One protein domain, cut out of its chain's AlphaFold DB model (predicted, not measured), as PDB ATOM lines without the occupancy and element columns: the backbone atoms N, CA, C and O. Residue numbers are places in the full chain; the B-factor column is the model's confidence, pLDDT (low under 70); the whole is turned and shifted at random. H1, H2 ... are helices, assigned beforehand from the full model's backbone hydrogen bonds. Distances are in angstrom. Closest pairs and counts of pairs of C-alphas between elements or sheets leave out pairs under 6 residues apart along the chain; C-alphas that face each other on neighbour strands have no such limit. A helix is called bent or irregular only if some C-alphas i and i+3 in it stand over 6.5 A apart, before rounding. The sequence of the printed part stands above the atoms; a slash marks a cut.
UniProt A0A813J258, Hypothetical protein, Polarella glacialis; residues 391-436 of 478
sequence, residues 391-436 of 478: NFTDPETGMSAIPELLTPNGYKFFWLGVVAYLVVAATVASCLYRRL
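AT A GLANCE: This is residues 391 to 436 of the 478 residues of the protein "Hypothetical protein" of Polarella glacialis (UniProt A0A813J258). One long helix, H2, runs on from a small coiled head, and its residues 415 to 436 stick out free of the rest. The head is made of the single short helical turn H1 and of residues 391 to 402, a loop without a named element that runs away from H2 and folds back to H1. The printed part has 46 residues, with two named helices in the order H1, H2 and no named strand; its class is all helix. It is extended, with a radius of gyration of the C-alphas of 17.3 A, and the C-alphas span 54 by 19 by 10 A.

HOW THE PARTS SIT: H2, residues 410 to 436, is the longest helix and is not bent. H1, residues 403 to 406, is close to H2 but not clearly touching it, with 2 pairs of C-alphas within 8 A; the closest C-alphas are those of Glu 404 and Gly 410, 5.6 A apart. Their centres are 23.6 A apart. A tight link of 3 residues joins H1 to H2. Residues 406 to 412, of which 410 to 412 belong to H2, stand free, and so do residues 415 to 436 of H2. In H2 every O i to N i+4 pair is within hydrogen-bond range; H1 is too short for such a pair, and its one O i to N i+3 pair is within range.

IN THESE COORDINATES: H2 has 27 residues and measures 38.5 A from C-alpha 410 at (95.886, 81.951, 66.068) to C-alpha 436 at (65.286, 97.969, 83.170). H1 has 4 residues, from Pro 403 to Leu 406, and measures 5.6 A; its C-alpha 403 is at (103.062, 87.516, 67.247).

THE WHOLE: The two C-alphas farthest apart are those of Glu 396 and Leu 436, at 54.5 A, and the outline is only just a rod. The printed part has no cut. The mean pLDDT of the printed part is 81.1, and residues 394 to 400 are under 70.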
ATOM      1  N   ASN A 391      98.328  95.381  58.296       77.19
ATOM      2  CA  ASN A 391      99.574  94.757  57.861       77.19
ATOM      3  C   ASN A 391     100.772  95.372  58.596       77.19
ATOM      4  O   ASN A 391     101.537  96.142  58.016       77.19
ATOM      5  N   PHE A 392     100.929  95.063  59.881       73.12
ATOM      6  CA  PHE A 392     102.146  95.420  60.606       73.12
ATOM      7  C   PHE A 392     103.262  94.445  60.222       73.12
ATOM      8  O   PHE A 392     103.188  93.260  60.551       73.12
ATOM      9  N   THR A 393     104.276  94.929  59.508       72.94
ATOM     10  CA  THR A 393     105.467  94.165  59.107       72.94
ATOM     11  C   THR A 393     106.693  94.678  59.844       72.94
ATOM     12  O   THR A 393     106.907  95.889  59.905       72.94
ATOM     13  N   ASP A 394     107.501  93.765  60.372       69.69
ATOM     14  CA  ASP A 394     108.768  94.100  61.014       69.69
ATOM     15  C   ASP A 394     109.835  94.437  59.942       69.69
ATOM     16  O   ASP A 394     110.061  93.611  59.046       69.69
ATOM     17  N   PRO A 395     110.467  95.632  59.964       62.97
ATOM     18  CA  PRO A 395     111.369  96.087  58.900       62.97
ATOM     19  C   PRO A 395     112.597  95.199  58.672       62.97
ATOM     20  O   PRO A 395     113.145  95.203  57.572       62.97
ATOM     21  N   GLU A 396     113.036  94.451  59.687       62.62
ATOM     22  CA  GLU A 396     114.263  93.644  59.624       62.62
ATOM     23  C   GLU A 396     114.019  92.185  59.205       62.62
ATOM     24  O   GLU A 396     114.901  91.555  58.624       62.62
ATOM     25  N   THR A 397     112.824  91.639  59.456       61.91
ATOM     26  CA  THR A 397     112.522  90.209  59.252       61.91
ATOM     27  C   THR A 397     111.472  89.940  58.169       61.91
ATOM     28  O   THR A 397     111.322  88.796  57.737       61.91
ATOM     29  N   GLY A 398     110.744  90.965  57.701       63.81
ATOM     30  CA  GLY A 398     109.720  90.847  56.651       63.81
ATOM     31  C   GLY A 398     108.480  90.031  57.048       63.81
ATOM     32  O   GLY A 398     107.576  89.848  56.233       63.81
ATOM     33  N   MET A 399     108.421  89.538  58.289       64.75
ATOM     34  CA  MET A 399     107.290  88.800  58.848       64.75
ATOM     35  C   MET A 399     106.312  89.756  59.542       64.75
ATOM     36  O   MET A 399     106.636  90.910  59.832       64.75
ATOM     37  N   SER A 400     105.082  89.292  59.792       66.31
ATOM     38  CA  SER A 400     104.106  90.103  60.526       66.31
ATOM     39  C   SER A 400     104.580  90.345  61.962       66.31
ATOM     40  O   SER A 400     104.924  89.400  62.667       66.31
ATOM     41  N   ALA A 401     104.572  91.607  62.396       71.19
ATOM     42  CA  ALA A 401     104.991  92.043  63.730       71.19
ATOM     43  C   ALA A 401     103.965  91.714  64.837       71.19
ATOM     44  O   ALA A 401     104.237  91.943  66.012       71.19
ATOM     45  N   ILE A 402     102.786  91.182  64.480       77.00
ATOM     46  CA  ILE A 402     101.791  90.685  65.439       77.00
ATOM     47  C   ILE A 402     102.106  89.208  65.734       77.00
ATOM     48  O   ILE A 402     101.886  88.353  64.865       77.00
ATOM     49  N   PRO A 403     102.597  88.868  66.939       70.19
ATOM     50  CA  PRO A 403     103.062  87.516  67.247       70.19
ATOM     51  C   PRO A 403     101.940  86.464  67.203       70.19
ATOM     52  O   PRO A 403     102.196  85.300  66.887       70.19
ATOM     53  N   GLU A 404     100.686  86.847  67.454       75.62
ATOM     54  CA  GLU A 404      99.529  85.946  67.465       75.62
ATOM     55  C   GLU A 404      99.194  85.371  66.074       75.62
ATOM     56  O   GLU A 404      98.701  84.241  65.985       75.62
ATOM     57  N   LEU A 405      99.499  86.102  64.992       73.75
ATOM     58  CA  LEU A 405      99.240  85.690  63.601       73.75
ATOM     59  C   LEU A 405     100.195  84.590  63.109       73.75
ATOM     60  O   LEU A 405      99.836  83.819  62.222       73.75
ATOM     61  N   LEU A 406     101.387  84.488  63.702       73.62
ATOM     62  CA  LEU A 406     102.400  83.485  63.350       73.62
ATOM     63  C   LEU A 406     102.127  82.115  63.995       73.62
ATOM     64  O   LEU A 406     102.763  81.118  63.647       73.62
ATOM     65  N   THR A 407     101.176  82.037  64.932       77.75
ATOM     66  CA  THR A 407     100.814  80.776  65.587       77.75
ATOM     67  C   THR A 407      99.880  79.928  64.702       77.75
ATOM     68  O   THR A 407      98.887  80.448  64.188       77.75
ATOM     69  N   PRO A 408     100.087  78.598  64.571       79.62
ATOM     70  CA  PRO A 408      99.287  77.747  63.671       79.62
ATOM     71  C   PRO A 408      97.774  77.743  63.950       79.62
ATOM     72  O   PRO A 408      96.974  77.432  63.070       79.62
ATOM     73  N   ASN A 409      97.367  78.060  65.184       84.44
ATOM     74  CA  ASN A 409      95.969  78.090  65.617       84.44
ATOM     75  C   ASN A 409      95.471  79.507  65.973       84.44
ATOM     76  O   ASN A 409      94.360  79.627  66.492       84.44
ATOM     77  N   GLY A 410      96.235  80.571  65.692       82.69
ATOM     78  CA  GLY A 410      95.886  81.951  66.068       82.69
ATOM     79  C   GLY A 410      94.504  82.385  65.571       82.69
ATOM     80  O   GLY A 410      93.701  82.922  66.333       82.69
ATOM     81  N   TYR A 411      94.154  82.011  64.335       83.88
ATOM     82  CA  TYR A 411      92.830  82.270  63.757       83.88
ATOM     83  C   TYR A 411      91.679  81.616  64.545       83.88
ATOM     84  O   TYR A 411      90.619  82.215  64.722       83.88
ATOM     85  N   LYS A 412      91.879  80.396  65.068       86.62
ATOM     86  CA  LYS A 412      90.870  79.704  65.889       86.62
ATOM     87  C   LYS A 412      90.704  80.379  67.250       86.62
ATOM     88  O   LYS A 412      89.574  80.537  67.706       86.62
ATOM     89  N   PHE A 413      91.806  80.789  67.881       87.12
ATOM     90  CA  PHE A 413      91.767  81.508  69.158       87.12
ATOM     91  C   PHE A 413      91.084  82.876  69.028       87.12
ATOM     92  O   PHE A 413      90.281  83.225  69.892       87.12
ATOM     93  N   PHE A 414      91.310  83.599  67.926       87.19
ATOM     94  CA  PHE A 414      90.603  84.845  67.616       87.19
ATOM     95  C   PHE A 414      89.080  84.644  67.563       87.19
ATOM     96  O   PHE A 414      88.340  85.321  68.277       87.19
ATOM     97  N   TRP A 415      88.598  83.666  66.786       87.94
ATOM     98  CA  TRP A 415      87.162  83.376  66.701       87.94
ATOM     99  C   TRP A 415      86.566  82.886  68.022       87.94
ATOM    100  O   TRP A 415      85.441  83.259  68.353       87.94
ATOM    101  N   LEU A 416      87.312  82.104  68.809       90.62
ATOM    102  CA  LEU A 416      86.881  81.692  70.148       90.62
ATOM    103  C   LEU A 416      86.719  82.913  71.067       90.62
ATOM    104  O   LEU A 416      85.714  83.015  71.770       90.62
ATOM    105  N   GLY A 417      87.644  83.873  70.996       89.56
ATOM    106  CA  GLY A 417      87.546  85.157  71.692       89.56
ATOM    107  C   GLY A 417      86.338  85.990  71.254       89.56
ATOM    108  O   GLY A 417      85.607  86.496  72.104       89.56
ATOM    109  N   VAL A 418      86.064  86.073  69.947       90.62
ATOM    110  CA  VAL A 418      84.882  86.761  69.393       90.62
ATOM    111  C   VAL A 418      83.580  86.123  69.888       90.62
ATOM    112  O   VAL A 418      82.680  86.834  70.338       90.62
ATOM    113  N   VAL A 419      83.481  84.791  69.855       92.00
ATOM    114  CA  VAL A 419      82.301  84.063  70.350       92.00
ATOM    115  C   VAL A 419      82.132  84.270  71.855       92.00
ATOM    116  O   VAL A 419      81.026  84.568  72.307       92.00
ATOM    117  N   ALA A 420      83.214  84.182  72.633       92.25
ATOM    118  CA  ALA A 420      83.178  84.440  74.071       92.25
ATOM    119  C   ALA A 420      82.718  85.876  74.378       92.25
ATOM    120  O   ALA A 420      81.831  86.071  75.210       92.25
ATOM    121  N   TYR A 421      83.250  86.873  73.662       92.56
ATOM    122  CA  TYR A 421      82.829  88.269  73.782       92.56
ATOM    123  C   TYR A 421      81.341  88.445  73.458       92.56
ATOM    124  O   TYR A 421      80.623  89.067  74.239       92.56
ATOM    125  N   LEU A 422      80.849  87.860  72.361       91.12
ATOM    126  CA  LEU A 422      79.435  87.936  71.980       91.12
ATOM    127  C   LEU A 422      78.517  87.319  73.043       91.12
ATOM    128  O   LEU A 422      77.484  87.905  73.368       91.12
ATOM    129  N   VAL A 423      78.900  86.180  73.627       91.19
ATOM    130  CA  VAL A 423      78.143  85.538  74.716       91.19
ATOM    131  C   VAL A 423      78.123  86.422  75.965       91.19
ATOM    132  O   VAL A 423      77.059  86.635  76.558       91.19
ATOM    133  N   VAL A 424      79.262  86.994  76.359       90.62
ATOM    134  CA  VAL A 424      79.337  87.910  77.510       90.62
ATOM    135  C   VAL A 424      78.524  89.182  77.248       90.62
ATOM    136  O   VAL A 424      77.701  89.572  78.074       90.62
ATOM    137  N   ALA A 425      78.665  89.798  76.078       89.25
ATOM    138  CA  ALA A 425      77.909  90.989  75.707       89.25
ATOM    139  C   ALA A 425      76.392  90.712  75.670       89.25
ATOM    140  O   ALA A 425      75.609  91.499  76.205       89.25
ATOM    141  N   ALA A 426      75.961  89.568  75.124       87.75
ATOM    142  CA  ALA A 426      74.547  89.190  75.044       87.75
ATOM    143  C   ALA A 426      73.938  88.879  76.421       87.75
ATOM    144  O   ALA A 426      72.794  89.259  76.704       87.75
ATOM    145  N   THR A 427      74.697  88.222  77.303       89.81
ATOM    146  CA  THR A 427      74.264  87.942  78.682       89.81
ATOM    147  C   THR A 427      74.167  89.221  79.513       89.81
ATOM    148  O   THR A 427      73.164  89.421  80.208       89.81
ATOM    149  N   VAL A 428      75.138  90.132  79.389       88.00
ATOM    150  CA  VAL A 428      75.105  91.455  80.032       88.00
ATOM    151  C   VAL A 428      73.934  92.287  79.505       88.00
ATOM    152  O   VAL A 428      73.156  92.804  80.310       88.00
ATOM    153  N   ALA A 429      73.737  92.358  78.186       86.06
ATOM    154  CA  ALA A 429      72.612  93.069  77.575       86.06
ATOM    155  C   ALA A 429      71.257  92.508  78.040       86.06
ATOM    156  O   ALA A 429      70.381  93.272  78.443       86.06
ATOM    157  N   SER A 430      71.101  91.178  78.089       85.56
ATOM    158  CA  SER A 430      69.890  90.528  78.615       85.56
ATOM    159  C   SER A 430      69.659  90.825  80.097       85.56
ATOM    160  O   SER A 430      68.522  91.044  80.522       85.56
ATOM    161  N   CYS A 431      70.721  90.861  80.904       86.56
ATOM    162  CA  CYS A 431      70.635  91.210  82.320       86.56
ATOM    163  C   CYS A 431      70.206  92.673  82.513       86.56
ATOM    164  O   CYS A 431      69.296  92.951  83.302       86.56
ATOM    165  N   LEU A 432      70.802  93.602  81.758       85.44
ATOM    166  CA  LEU A 432      70.437  95.020  81.766       85.44
ATOM    167  C   LEU A 432      68.995  95.229  81.301       85.44
ATOM    168  O   LEU A 432      68.234  95.916  81.984       85.44
ATOM    169  N   TYR A 433      68.588  94.568  80.218       83.88
ATOM    170  CA  TYR A 433      67.221  94.617  79.710       83.88
ATOM    171  C   TYR A 433      66.210  94.138  80.761       83.88
ATOM    172  O   TYR A 433      65.271  94.862  81.096       83.88
ATOM    173  N   ARG A 434      66.444  92.973  81.385       86.19
ATOM    174  CA  ARG A 434      65.587  92.451  82.468       86.19
ATOM    175  C   ARG A 434      65.532  93.391  83.677       86.19
ATOM    176  O   ARG A 434      64.468  93.557  84.275       86.19
ATOM    177  N   ARG A 435      66.653  94.019  84.051       85.06
ATOM    178  CA  ARG A 435      66.704  94.996  85.156       85.06
ATOM    179  C   ARG A 435      65.921  96.270  84.839       85.06
ATOM    180  O   ARG A 435      65.216  96.767  85.718       85.06
ATOM    181  N   LEU A 436      66.029  96.789  83.616       80.94
ATOM    182  CA  LEU A 436      65.286  97.969  83.170       80.94
ATOM    183  C   LEU A 436      63.782  97.685  83.091       80.94
ATOM    184  O   LEU A 436      62.990  98.497  83.572       80.94
TER     185      LEU A 436